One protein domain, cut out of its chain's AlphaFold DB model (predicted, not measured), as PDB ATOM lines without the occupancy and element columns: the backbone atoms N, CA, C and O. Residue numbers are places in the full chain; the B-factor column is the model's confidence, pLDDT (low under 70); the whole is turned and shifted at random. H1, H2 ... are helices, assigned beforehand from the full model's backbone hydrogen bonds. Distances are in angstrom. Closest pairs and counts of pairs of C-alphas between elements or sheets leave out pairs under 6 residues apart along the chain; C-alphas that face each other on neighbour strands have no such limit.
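Overview. This is residues 40 to 91 and 178 to 213 of the 542 residues of the protein "Peptidase_M23 domain-containing protein" of Exiguobacterium sp. KKBO11 (UniProt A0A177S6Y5). Helix H2 makes the middle of this compact, all-helix domain, with H1 and H4 on opposite sides of it and short H3 packed on H1 and H2. From H4 the chain runs on through short H5 and H6 towards H1. The printed part has 88 residues, six named helices, H1 to H6, and no named strand; the radius of gyration of the C-alphas is 11.8 A, the spans 31 by 26 by 22 A.

Arrangement. Start at H1, residues 46 to 59; it touches H2, residues 63 to 73, at a steep tilt of 66 degrees, closest at C-alphas 53 and 63, 4.8 A. H3, residues 83 to 87, touches H1, closest at C-alphas 83 and 52, 5.2 A. H4, residues 183 to 194, touches H2, closest at C-alphas 189 and 68, 5.4 A. H5, residues 197 to 201, is close but not clearly touching H6, residues 203 to 207. Each O i to N i+4 pair is within hydrogen-bond range in H1 to H5; H6 has 0 of 1, and 1 of 2 O i to N i+3 pairs.

Along the chain. Find C-alpha 46 at (1.848, -46.883, 39.272); H1 runs 20.6 A from there. H6 ends at C-alpha 207, (16.189, -50.922, 37.229).

Size, cuts and confidence. Residues 92 to 177 are not printed; C-alphas 91 and 178 are 10.2 A apart. Confidence is low, under 70, for instance at residues 195 to 213.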
ATOM      1  N   PHE A  40      -0.885 -52.787  53.978       49.72
ATOM      2  CA  PHE A  40       0.395 -52.213  53.523       49.72
ATOM      3  C   PHE A  40       0.478 -52.017  52.011       49.72
ATOM      4  O   PHE A  40       1.536 -51.635  51.519       49.72
ATOM      5  N   MET A  41      -0.599 -52.262  51.261       56.62
ATOM      6  CA  MET A  41      -0.572 -51.957  49.834       56.62
ATOM      7  C   MET A  41      -0.374 -50.444  49.641       56.62
ATOM      8  O   MET A  41      -1.104 -49.672  50.266       56.62
ATOM      9  N   PRO A  42       0.595 -50.014  48.813       56.41
ATOM     10  CA  PRO A  42       0.732 -48.610  48.454       56.41
ATOM     11  C   PRO A  42      -0.569 -48.129  47.802       56.41
ATOM     12  O   PRO A  42      -1.005 -48.661  46.784       56.41
ATOM     13  N   GLY A  43      -1.209 -47.144  48.422       54.28
ATOM     14  CA  GLY A  43      -2.231 -46.308  47.816       54.28
ATOM     15  C   GLY A  43      -1.544 -45.294  46.910       54.28
ATOM     16  O   GLY A  43      -0.714 -44.513  47.366       54.28
ATOM     17  N   GLY A  44      -1.834 -45.369  45.617       54.72
ATOM     18  CA  GLY A  44      -1.258 -44.516  44.581       54.72
ATOM     19  C   GLY A  44      -1.153 -45.277  43.262       54.72
ATOM     20  O   GLY A  44      -0.843 -46.471  43.243       54.72
ATOM     21  N   GLU A  45      -1.443 -44.608  42.148       62.59
ATOM     22  CA  GLU A  45      -1.287 -45.199  40.815       62.59
ATOM     23  C   GLU A  45       0.198 -45.511  40.529       62.59
ATOM     24  O   GLU A  45       1.104 -44.893  41.092       62.59
ATOM     25  N   GLU A  46       0.480 -46.472  39.643       63.78
ATOM     26  CA  GLU A  46       1.848 -46.883  39.272       63.78
ATOM     27  C   GLU A  46       2.741 -45.690  38.862       63.78
ATOM     28  O   GLU A  46       3.947 -45.668  39.125       63.78
ATOM     29  N   ASP A  47       2.134 -44.659  38.275       63.25
ATOM     30  CA  ASP A  47       2.800 -43.419  37.883       63.25
ATOM     31  C   ASP A  47       3.277 -42.587  39.083       63.25
ATOM     32  O   ASP A  47       4.339 -41.963  39.007       63.25
ATOM     33  N   LYS A  48       2.576 -42.642  40.223       77.81
ATOM     34  CA  LYS A  48       2.991 -41.957  41.453       77.81
ATOM     35  C   LYS A  48       4.238 -42.604  42.044       77.81
ATOM     36  O   LYS A  48       5.194 -41.919  42.389       77.81
ATOM     37  N   VAL A  49       4.293 -43.932  42.078       71.00
ATOM     38  CA  VAL A  49       5.482 -44.681  42.528       71.00
ATOM     39  C   VAL A  49       6.695 -44.375  41.638       71.00
ATOM     40  O   VAL A  49       7.798 -44.158  42.147       71.00
ATOM     41  N   LYS A  50       6.500 -44.258  40.317       64.25
ATOM     42  CA  LYS A  50       7.544 -43.810  39.375       64.25
ATOM     43  C   LYS A  50       8.004 -42.375  39.642       64.25
ATOM     44  O   LYS A  50       9.198 -42.099  39.544       64.25
ATOM     45  N   GLU A  51       7.094 -41.467  39.991       70.81
ATOM     46  CA  GLU A  51       7.424 -40.088  40.379       70.81
ATOM     47  C   GLU A  51       8.363 -40.062  41.595       70.81
ATOM     48  O   GLU A  51       9.433 -39.452  41.530       70.81
ATOM     49  N   TYR A  52       8.032 -40.802  42.660       76.62
ATOM     50  CA  TYR A  52       8.904 -40.955  43.832       76.62
ATOM     51  C   TYR A  52      10.266 -41.537  43.461       76.62
ATOM     52  O   TYR A  52      11.295 -41.046  43.927       76.62
ATOM     53  N   ALA A  53      10.297 -42.550  42.597       61.16
ATOM     54  CA  ALA A  53      11.542 -43.172  42.168       61.16
ATOM     55  C   ALA A  53      12.436 -42.213  41.352       61.16
ATOM     56  O   ALA A  53      13.655 -42.187  41.537       61.16
ATOM     57  N   ASN A  54      11.838 -41.364  40.512       55.66
ATOM     58  CA  ASN A  54      12.553 -40.332  39.757       55.66
ATOM     59  C   ASN A  54      13.135 -39.244  40.667       55.66
ATOM     60  O   ASN A  54      14.286 -38.844  40.492       55.66
ATOM     61  N   VAL A  55      12.372 -38.786  41.658       61.38
ATOM     62  CA  VAL A  55      12.859 -37.796  42.627       61.38
ATOM     63  C   VAL A  55      13.946 -38.394  43.516       61.38
ATOM     64  O   VAL A  55      14.995 -37.778  43.691       61.38
ATOM     65  N   ALA A  56      13.765 -39.621  44.013       58.47
ATOM     66  CA  ALA A  56      14.804 -40.329  44.761       58.47
ATOM     67  C   ALA A  56      16.124 -40.368  43.972       58.47
ATOM     68  O   ALA A  56      17.184 -40.066  44.519       58.47
ATOM     69  N   SER A  57      16.048 -40.626  42.665       49.12
ATOM     70  CA  SER A  57      17.198 -40.579  41.759       49.12
ATOM     71  C   SER A  57      17.852 -39.189  41.675       49.12
ATOM     72  O   SER A  57      19.072 -39.090  41.812       49.12
ATOM     73  N   GLU A  58      17.083 -38.101  41.525       50.16
ATOM     74  CA  GLU A  58      17.635 -36.732  41.443       50.16
ATOM     75  C   GLU A  58      18.410 -36.324  42.709       50.16
ATOM     76  O   GLU A  58      19.407 -35.598  42.627       50.16
ATOM     77  N   PHE A  59      17.984 -36.819  43.871       52.09
ATOM     78  CA  PHE A  59      18.590 -36.507  45.167       52.09
ATOM     79  C   PHE A  59      19.581 -37.572  45.670       52.09
ATOM     80  O   PHE A  59      20.178 -37.385  46.731       52.09
ATOM     81  N   GLY A  60      19.800 -38.659  44.920       49.50
ATOM     82  CA  GLY A  60      20.718 -39.739  45.298       49.50
ATOM     83  C   GLY A  60      20.243 -40.554  46.507       49.50
ATOM     84  O   GLY A  60      21.045 -40.879  47.384       49.50
ATOM     85  N   ILE A  61      18.944 -40.838  46.573       62.53
ATOM     86  CA  ILE A  61      18.247 -41.559  47.647       62.53
ATOM     87  C   ILE A  61      17.810 -42.935  47.120       62.53
ATOM     88  O   ILE A  61      17.521 -43.088  45.932       62.53
ATOM     89  N   ASP A  62      17.746 -43.945  47.989       66.50
ATOM     90  CA  ASP A  62      17.106 -45.216  47.645       66.50
ATOM     91  C   ASP A  62      15.586 -45.013  47.508       66.50
ATOM     92  O   ASP A  62      14.920 -44.537  48.430       66.50
ATOM     93  N   TRP A  63      15.019 -45.341  46.345       71.62
ATOM     94  CA  TRP A  63      13.598 -45.097  46.102       71.62
ATOM     95  C   TRP A  63      12.688 -45.929  47.005       71.62
ATOM     96  O   TRP A  63      11.603 -45.462  47.342       71.62
ATOM     97  N   GLN A  64      13.113 -47.124  47.427       77.56
ATOM     98  CA  GLN A  64      12.333 -47.951  48.345       77.56
ATOM     99  C   GLN A  64      12.275 -47.280  49.710       77.56
ATOM    100  O   GLN A  64      11.205 -47.212  50.314       77.56
ATOM    101  N   GLU A  65      13.402 -46.723  50.166       83.19
ATOM    102  CA  GLU A  65      13.464 -45.946  51.405       83.19
ATOM    103  C   GLU A  65      12.570 -44.703  51.333       83.19
ATOM    104  O   GLU A  65      11.807 -44.457  52.269       83.19
ATOM    105  N   LEU A  66      12.605 -43.951  50.227       83.50
ATOM    106  CA  LEU A  66      11.783 -42.748  50.052       83.50
ATOM    107  C   LEU A  66      10.279 -43.070  50.012       83.50
ATOM    108  O   LEU A  66       9.484 -42.364  50.632       83.50
ATOM    109  N   ILE A  67       9.890 -44.148  49.325       86.06
ATOM    110  CA  ILE A  67       8.493 -44.593  49.235       86.06
ATOM    111  C   ILE A  67       8.001 -45.131  50.576       86.06
ATOM    112  O   ILE A  67       6.965 -44.688  51.062       86.06
ATOM    113  N   ALA A  68       8.744 -46.038  51.217       87.12
ATOM    114  CA  ALA A  68       8.358 -46.592  52.515       87.12
ATOM    115  C   ALA A  68       8.235 -45.496  53.587       87.12
ATOM    116  O   ALA A  68       7.352 -45.550  54.446       87.12
ATOM    117  N   PHE A  69       9.101 -44.482  53.522       93.44
ATOM    118  CA  PHE A  69       9.054 -43.316  54.393       93.44
ATOM    119  C   PHE A  69       7.741 -42.531  54.256       93.44
ATOM    120  O   PHE A  69       7.102 -42.247  55.273       93.44
ATOM    121  N   ASP A  70       7.314 -42.209  53.033       92.81
ATOM    122  CA  ASP A  70       6.097 -41.417  52.813       92.81
ATOM    123  C   ASP A  70       4.811 -42.245  52.899       92.81
ATOM    124  O   ASP A  70       3.816 -41.734  53.412       92.81
ATOM    125  N   MET A  71       4.849 -43.541  52.569       87.62
ATOM    126  CA  MET A  71       3.760 -44.473  52.884       87.62
ATOM    127  C   MET A  71       3.416 -44.407  54.376       87.62
ATOM    128  O   MET A  71       2.262 -44.236  54.742       87.62
ATOM    129  N   VAL A  72       4.404 -44.434  55.271       90.38
ATOM    130  CA  VAL A  72       4.125 -44.354  56.717       90.38
ATOM    131  C   VAL A  72       3.711 -42.950  57.176       90.38
ATOM    132  O   VAL A  72       3.022 -42.820  58.186       90.38
ATOM    133  N   ARG A  73       4.099 -41.884  56.467       92.38
ATOM    134  CA  ARG A  73       3.655 -40.513  56.799       92.38
ATOM    135  C   ARG A  73       2.196 -40.259  56.463       92.38
ATOM    136  O   ARG A  73       1.595 -39.406  57.114       92.38
ATOM    137  N   PHE A  74       1.680 -40.952  55.458       88.06
ATOM    138  CA  PHE A  74       0.371 -40.693  54.873       88.06
ATOM    139  C   PHE A  74      -0.528 -41.936  54.873       88.06
ATOM    140  O   PHE A  74      -1.385 -42.075  54.014       88.06
ATOM    141  N   ASP A  75      -0.345 -42.849  55.834       84.12
ATOM    142  CA  ASP A  75      -1.187 -44.046  56.010       84.12
ATOM    143  C   ASP A  75      -1.343 -44.890  54.723       84.12
ATOM    144  O   ASP A  75      -2.413 -45.385  54.379       84.12
ATOM    145  N   ASN A  76      -0.214 -45.071  54.038       76.75
ATOM    146  CA  ASN A  76       0.005 -45.700  52.737       76.75
ATOM    147  C   ASN A  76      -0.568 -44.951  51.530       76.75
ATOM    148  O   ASN A  76      -0.479 -45.482  50.433       76.75
ATOM    149  N   ASP A  77      -1.090 -43.736  51.680       80.88
ATOM    150  CA  ASP A  77      -1.601 -42.917  50.578       80.88
ATOM    151  C   ASP A  77      -0.522 -41.962  50.033       80.88
ATOM    152  O   ASP A  77      -0.309 -40.853  50.535       80.88
ATOM    153  N   LEU A  78       0.186 -42.397  48.990       82.25
ATOM    154  CA  LEU A  78       1.252 -41.630  48.342       82.25
ATOM    155  C   LEU A  78       0.740 -40.416  47.557       82.25
ATOM    156  O   LEU A  78       1.541 -39.516  47.282       82.25
ATOM    157  N   ASP A  79      -0.552 -40.350  47.225       81.31
ATOM    158  CA  ASP A  79      -1.141 -39.206  46.516       81.31
ATOM    159  C   ASP A  79      -1.238 -37.967  47.418       81.31
ATOM    160  O   ASP A  79      -1.231 -36.833  46.931       81.31
ATOM    161  N   GLN A  80      -1.252 -38.164  48.741       82.50
ATOM    162  CA  GLN A  80      -1.156 -37.078  49.721       82.50
ATOM    163  C   GLN A  80       0.281 -36.576  49.930       82.50
ATOM    164  O   GLN A  80       0.475 -35.501  50.510       82.50
ATOM    165  N   GLY A  81       1.283 -37.335  49.481       82.69
ATOM    166  CA  GLY A  81       2.691 -37.008  49.658       82.69
ATOM    167  C   GLY A  81       3.327 -36.305  48.456       82.69
ATOM    168  O   GLY A  81       2.969 -36.524  47.296       82.69
ATOM    169  N   ASP A  82       4.314 -35.460  48.755       87.75
ATOM    170  CA  ASP A  82       5.169 -34.797  47.771       87.75
ATOM    171  C   ASP A  82       6.588 -35.394  47.863       87.75
ATOM    172  O   ASP A  82       7.268 -35.198  48.884       87.75
ATOM    173  N   PRO A  83       7.059 -36.101  46.819       83.31
ATOM    174  CA  PRO A  83       8.364 -36.749  46.838       83.31
ATOM    175  C   PRO A  83       9.539 -35.768  46.969       83.31
ATOM    176  O   PRO A  83      10.551 -36.125  47.579       83.31
ATOM    177  N   GLU A  84       9.438 -34.528  46.466       80.44
ATOM    178  CA  GLU A  84      10.501 -33.523  46.642       80.44
ATOM    179  C   GLU A  84      10.580 -33.067  48.106       80.44
ATOM    180  O   GLU A  84      11.669 -32.877  48.657       80.44
ATOM    181  N   GLU A  85       9.434 -32.931  48.778       87.62
ATOM    182  CA  GLU A  85       9.402 -32.612  50.206       87.62
ATOM    183  C   GLU A  85       9.898 -33.767  51.078       87.62
ATOM    184  O   GLU A  85      10.516 -33.521  52.121       87.62
ATOM    185  N   ALA A  86       9.614 -35.008  50.681       89.38
ATOM    186  CA  ALA A  86      10.128 -36.206  51.330       89.38
ATOM    187  C   ALA A  86      11.655 -36.277  51.221       89.38
ATOM    188  O   ALA A  86      12.336 -36.459  52.233       89.38
ATOM    189  N   ALA A  87      12.202 -36.016  50.029       80.38
ATOM    190  CA  ALA A  87      13.637 -36.049  49.756       80.38
ATOM    191  C   ALA A  87      14.440 -35.086  50.648       80.38
ATOM    192  O   ALA A  87      15.571 -35.382  51.030       80.38
ATOM    193  N   LEU A  88      13.843 -33.970  51.079       85.38
ATOM    194  CA  LEU A  88      14.478 -33.036  52.014       85.38
ATOM    195  C   LEU A  88      14.827 -33.638  53.380       85.38
ATOM    196  O   LEU A  88      15.662 -33.078  54.095       85.38
ATOM    197  N   TYR A  89      14.169 -34.724  53.783       91.38
ATOM    198  CA  TYR A  89      14.526 -35.441  55.005       91.38
ATOM    199  C   TYR A  89      15.748 -36.331  54.832       91.38
ATOM    200  O   TYR A  89      16.320 -36.696  55.845       91.38
ATOM    201  N   PHE A  90      16.157 -36.639  53.603       81.06
ATOM    202  CA  PHE A  90      17.272 -37.535  53.294       81.06
ATOM    203  C   PHE A  90      18.557 -36.798  52.920       81.06
ATOM    204  O   PHE A  90      19.568 -37.446  52.666       81.06
ATOM    205  N   ILE A  91      18.532 -35.464  52.844       70.81
ATOM    206  CA  ILE A  91      19.676 -34.670  52.395       70.81
ATOM    207  C   ILE A  91      20.196 -33.705  53.463       70.81
ATOM    208  O   ILE A  91      19.466 -33.152  54.290       70.81
ATOM    209  N   LEU A 178      14.818 -36.979  61.584       92.56
ATOM    210  CA  LEU A 178      14.556 -35.602  61.154       92.56
ATOM    211  C   LEU A 178      13.056 -35.326  60.983       92.56
ATOM    212  O   LEU A 178      12.591 -34.221  61.283       92.56
ATOM    213  N   ALA A 179      12.293 -36.334  60.561       94.38
ATOM    214  CA  ALA A 179      10.840 -36.287  60.439       94.38
ATOM    215  C   ALA A 179      10.086 -36.554  61.750       94.38
ATOM    216  O   ALA A 179       8.862 -36.434  61.790       94.38
ATOM    217  N   LYS A 180      10.803 -36.865  62.839       96.06
ATOM    218  CA  LYS A 180      10.253 -37.158  64.172       96.06
ATOM    219  C   LYS A 180       9.277 -38.338  64.193       96.06
ATOM    220  O   LYS A 180       8.279 -38.305  64.916       96.06
ATOM    221  N   PHE A 181       9.570 -39.391  63.435       96.44
ATOM    222  CA  PHE A 181       8.744 -40.598  63.435       96.44
ATOM    223  C   PHE A 181       8.689 -41.222  64.830       96.44
ATOM    224  O   PHE A 181       9.701 -41.340  65.532       96.44
ATOM    225  N   THR A 182       7.499 -41.675  65.225       96.62
ATOM    226  CA  THR A 182       7.331 -42.442  66.463       96.62
ATOM    227  C   THR A 182       8.022 -43.804  66.347       96.62
ATOM    228  O   THR A 182       8.307 -44.290  65.253       96.62
ATOM    229  N   LYS A 183       8.261 -44.484  67.478       94.06
ATOM    230  CA  LYS A 183       8.819 -45.853  67.461       94.06
ATOM    231  C   LYS A 183       7.973 -46.832  66.641       94.06
ATOM    232  O   LYS A 183       8.523 -47.791  66.112       94.06
ATOM    233  N   VAL A 184       6.658 -46.609  66.582       91.81
ATOM    234  CA  VAL A 184       5.728 -47.432  65.800       91.81
ATOM    235  C   VAL A 184       5.948 -47.170  64.313       91.81
ATOM    236  O   VAL A 184       6.313 -48.094  63.602       91.81
ATOM    237  N   MET A 185       5.918 -45.903  63.893       91.75
ATOM    238  CA  MET A 185       6.172 -45.513  62.500       91.75
ATOM    239  C   MET A 185       7.520 -46.027  61.983       91.75
ATOM    240  O   MET A 185       7.593 -46.613  60.910       91.75
ATOM    241  N   LYS A 186       8.599 -45.888  62.766       92.00
ATOM    242  CA  LYS A 186       9.918 -46.412  62.368       92.00
ATOM    243  C   LYS A 186       9.916 -47.922  62.144       92.00
ATOM    244  O   LYS A 186      10.596 -48.416  61.252       92.00
ATOM    245  N   ARG A 187       9.176 -48.659  62.977       88.06
ATOM    246  CA  ARG A 187       9.019 -50.107  62.826       88.06
ATOM    247  C   ARG A 187       8.237 -50.434  61.559       88.06
ATOM    248  O   ARG A 187       8.601 -51.382  60.876       88.06
ATOM    249  N   ASP A 188       7.202 -49.660  61.252       84.50
ATOM    250  CA  ASP A 188       6.384 -49.870  60.060       84.50
ATOM    251  C   ASP A 188       7.172 -49.605  58.773       84.50
ATOM    252  O   ASP A 188       7.129 -50.447  57.882       84.50
ATOM    253  N   VAL A 189       7.998 -48.550  58.719       83.12
ATOM    254  CA  VAL A 189       8.904 -48.302  57.577       83.12
ATOM    255  C   VAL A 189       9.839 -49.488  57.363       83.12
ATOM    256  O   VAL A 189       9.923 -50.018  56.259       83.12
ATOM    257  N   LYS A 190      10.522 -49.945  58.424       84.19
ATOM    258  CA  LYS A 190      11.442 -51.087  58.314       84.19
ATOM    259  C   LYS A 190      10.716 -52.360  57.904       84.19
ATOM    260  O   LYS A 190      11.225 -53.088  57.070       84.19
ATOM    261  N   ARG A 191       9.498 -52.593  58.402       77.75
ATOM    262  CA  ARG A 191       8.684 -53.740  57.986       77.75
ATOM    263  C   ARG A 191       8.318 -53.681  56.502       77.75
ATOM    264  O   ARG A 191       8.359 -54.720  55.855       77.75
ATOM    265  N   ILE A 192       7.968 -52.507  55.971       74.94
ATOM    266  CA  ILE A 192       7.693 -52.335  54.536       74.94
ATOM    267  C   ILE A 192       8.943 -52.689  53.720       74.94
ATOM    268  O   ILE A 192       8.847 -53.488  52.793       74.94
ATOM    269  N   LEU A 193      10.112 -52.169  54.103       74.44
ATOM    270  CA  LEU A 193      11.385 -52.445  53.424       74.44
ATOM    271  C   LEU A 193      11.788 -53.928  53.516       74.44
ATOM    272  O   LEU A 193      12.036 -54.568  52.497       74.44
ATOM    273  N   ASP A 194      11.777 -54.494  54.724       72.31
ATOM    274  CA  ASP A 194      12.172 -55.882  54.996       72.31
ATOM    275  C   ASP A 194      11.223 -56.899  54.341       72.31
ATOM    276  O   ASP A 194      11.613 -58.041  54.099       72.31
ATOM    277  N   SER A 195       9.978 -56.504  54.043       67.44
ATOM    278  CA  SER A 195       9.005 -57.377  53.378       67.44
ATOM    279  C   SER A 195       9.395 -57.745  51.945       67.44
ATOM    280  O   SER A 195       8.892 -58.737  51.428       67.44
ATOM    281  N   GLY A 196      10.238 -56.940  51.283       57.16
ATOM    282  CA  GLY A 196      10.542 -57.081  49.854       57.16
ATOM    283  C   GLY A 196       9.362 -56.774  48.919       57.16
ATOM    284  O   GLY A 196       9.524 -56.809  47.703       57.16
ATOM    285  N   MET A 197       8.192 -56.413  49.454       64.75
ATOM    286  CA  MET A 197       6.945 -56.246  48.700       64.75
ATOM    287  C   MET A 197       7.038 -55.167  47.614       64.75
ATOM    288  O   MET A 197       6.545 -55.370  46.510       64.75
ATOM    289  N   LEU A 198       7.719 -54.045  47.878       65.25
ATOM    290  CA  LEU A 198       7.930 -52.995  46.867       65.25
ATOM    291  C   LEU A 198       8.695 -53.523  45.643       65.25
ATOM    292  O   LEU A 198       8.419 -53.125  44.515       65.25
ATOM    293  N   MET A 199       9.624 -54.453  45.862       60.09
ATOM    294  CA  MET A 199      10.428 -55.078  44.812       60.09
ATOM    295  C   MET A 199       9.620 -56.081  43.978       60.09
ATOM    296  O   MET A 199       9.873 -56.234  42.784       60.09
ATOM    297  N   GLU A 200       8.666 -56.771  44.608       57.19
ATOM    298  CA  GLU A 200       7.764 -57.723  43.950       57.19
ATOM    299  C   GLU A 200       6.635 -57.026  43.184       57.19
ATOM    300  O   GLU A 200       6.254 -57.486  42.111       57.19
ATOM    301  N   MET A 201       6.108 -55.920  43.718       59.00
ATOM    302  CA  MET A 201       5.023 -55.150  43.098       59.00
ATOM    303  C   MET A 201       5.504 -54.287  41.934       59.00
ATOM    304  O   MET A 201       4.771 -54.111  40.963       59.00
ATOM    305  N   TYR A 202       6.734 -53.775  42.014       63.59
ATOM    306  CA  TYR A 202       7.327 -52.937  40.975       63.59
ATOM    307  C   TYR A 202       8.633 -53.546  40.449       63.59
ATOM    308  O   TYR A 202       9.702 -52.939  40.566       63.59
ATOM    309  N   PRO A 203       8.576 -54.742  39.833       46.38
ATOM    310  CA  PRO A 203       9.762 -55.430  39.335       46.38
ATOM    311  C   PRO A 203      10.446 -54.654  38.192       46.38
ATOM    312  O   PRO A 203      11.655 -54.756  37.997       46.38
ATOM    313  N   ASP A 204       9.720 -53.796  37.473       44.78
ATOM    314  CA  ASP A 204      10.306 -52.920  36.449       44.78
ATOM    315  C   ASP A 204      11.143 -51.779  37.061       44.78
ATOM    316  O   ASP A 204      12.119 -51.313  36.461       44.78
ATOM    317  N   LEU A 205      10.838 -51.390  38.308       43.78
ATOM    318  CA  LEU A 205      11.625 -50.443  39.103       43.78
ATOM    319  C   LEU A 205      12.849 -51.094  39.765       43.78
ATOM    320  O   LEU A 205      13.648 -50.382  40.377       43.78
ATOM    321  N   GLN A 206      13.096 -52.398  39.565       40.78
ATOM    322  CA  GLN A 206      14.394 -53.016  39.897       40.78
ATOM    323  C   GLN A 206      15.557 -52.339  39.164       40.78
ATOM    324  O   GLN A 206      16.689 -52.317  39.644       40.78
ATOM    325  N   SER A 207      15.263 -51.756  37.997       34.12
ATOM    326  CA  SER A 207      16.189 -50.922  37.229       34.12
ATOM    327  C   SER A 207      16.469 -49.556  37.876       34.12
ATOM    328  O   SER A 207      17.463 -48.918  37.535       34.12
ATOM    329  N   VAL A 208      15.631 -49.141  38.832       32.66
ATOM    330  CA  VAL A 208      15.745 -47.905  39.615       32.66
ATOM    331  C   VAL A 208      16.306 -48.188  41.025       32.66
ATOM    332  O   VAL A 208      16.915 -47.306  41.628       32.66
ATOM    333  N   SER A 209      16.187 -49.427  41.548       27.95
ATOM    334  CA  SER A 209      16.726 -49.848  42.865       27.95
ATOM    335  C   SER A 209      18.196 -50.227  42.756       27.95
ATOM    336  O   SER A 209      18.590 -51.380  42.572       27.95
ATOM    337  N   GLY A 210      19.021 -49.211  42.866       26.84
ATOM    338  CA  GLY A 210      20.457 -49.332  42.947       26.84
ATOM    339  C   GLY A 210      20.972 -47.945  42.707       26.84
ATOM    340  O   GLY A 210      21.149 -47.592  41.547       26.84
ATOM    341  N   GLY A 211      21.095 -47.176  43.797       28.08
ATOM    342  CA  GLY A 211      21.467 -45.765  43.822       28.08
ATOM    343  C   GLY A 211      22.104 -45.319  42.520       28.08
ATOM    344  O   GLY A 211      23.229 -45.713  42.198       28.08
ATOM    345  N   ILE A 212      21.340 -44.543  41.756       28.73
ATOM    346  CA  ILE A 212      21.759 -44.023  40.469       28.73
ATOM    347  C   ILE A 212      22.741 -42.876  40.741       28.73
ATOM    348  O   ILE A 212      22.503 -41.713  40.449       28.73
ATOM    349  N   GLY A 213      23.921 -43.231  41.251       28.19
ATOM    350  CA  GLY A 213      25.151 -42.666  40.735       28.19
ATOM    351  C   GLY A 213      25.234 -43.085  39.273       28.19
ATOM    352  O   GLY A 213      25.810 -44.119  38.939       28.19
TER     353      GLY A 213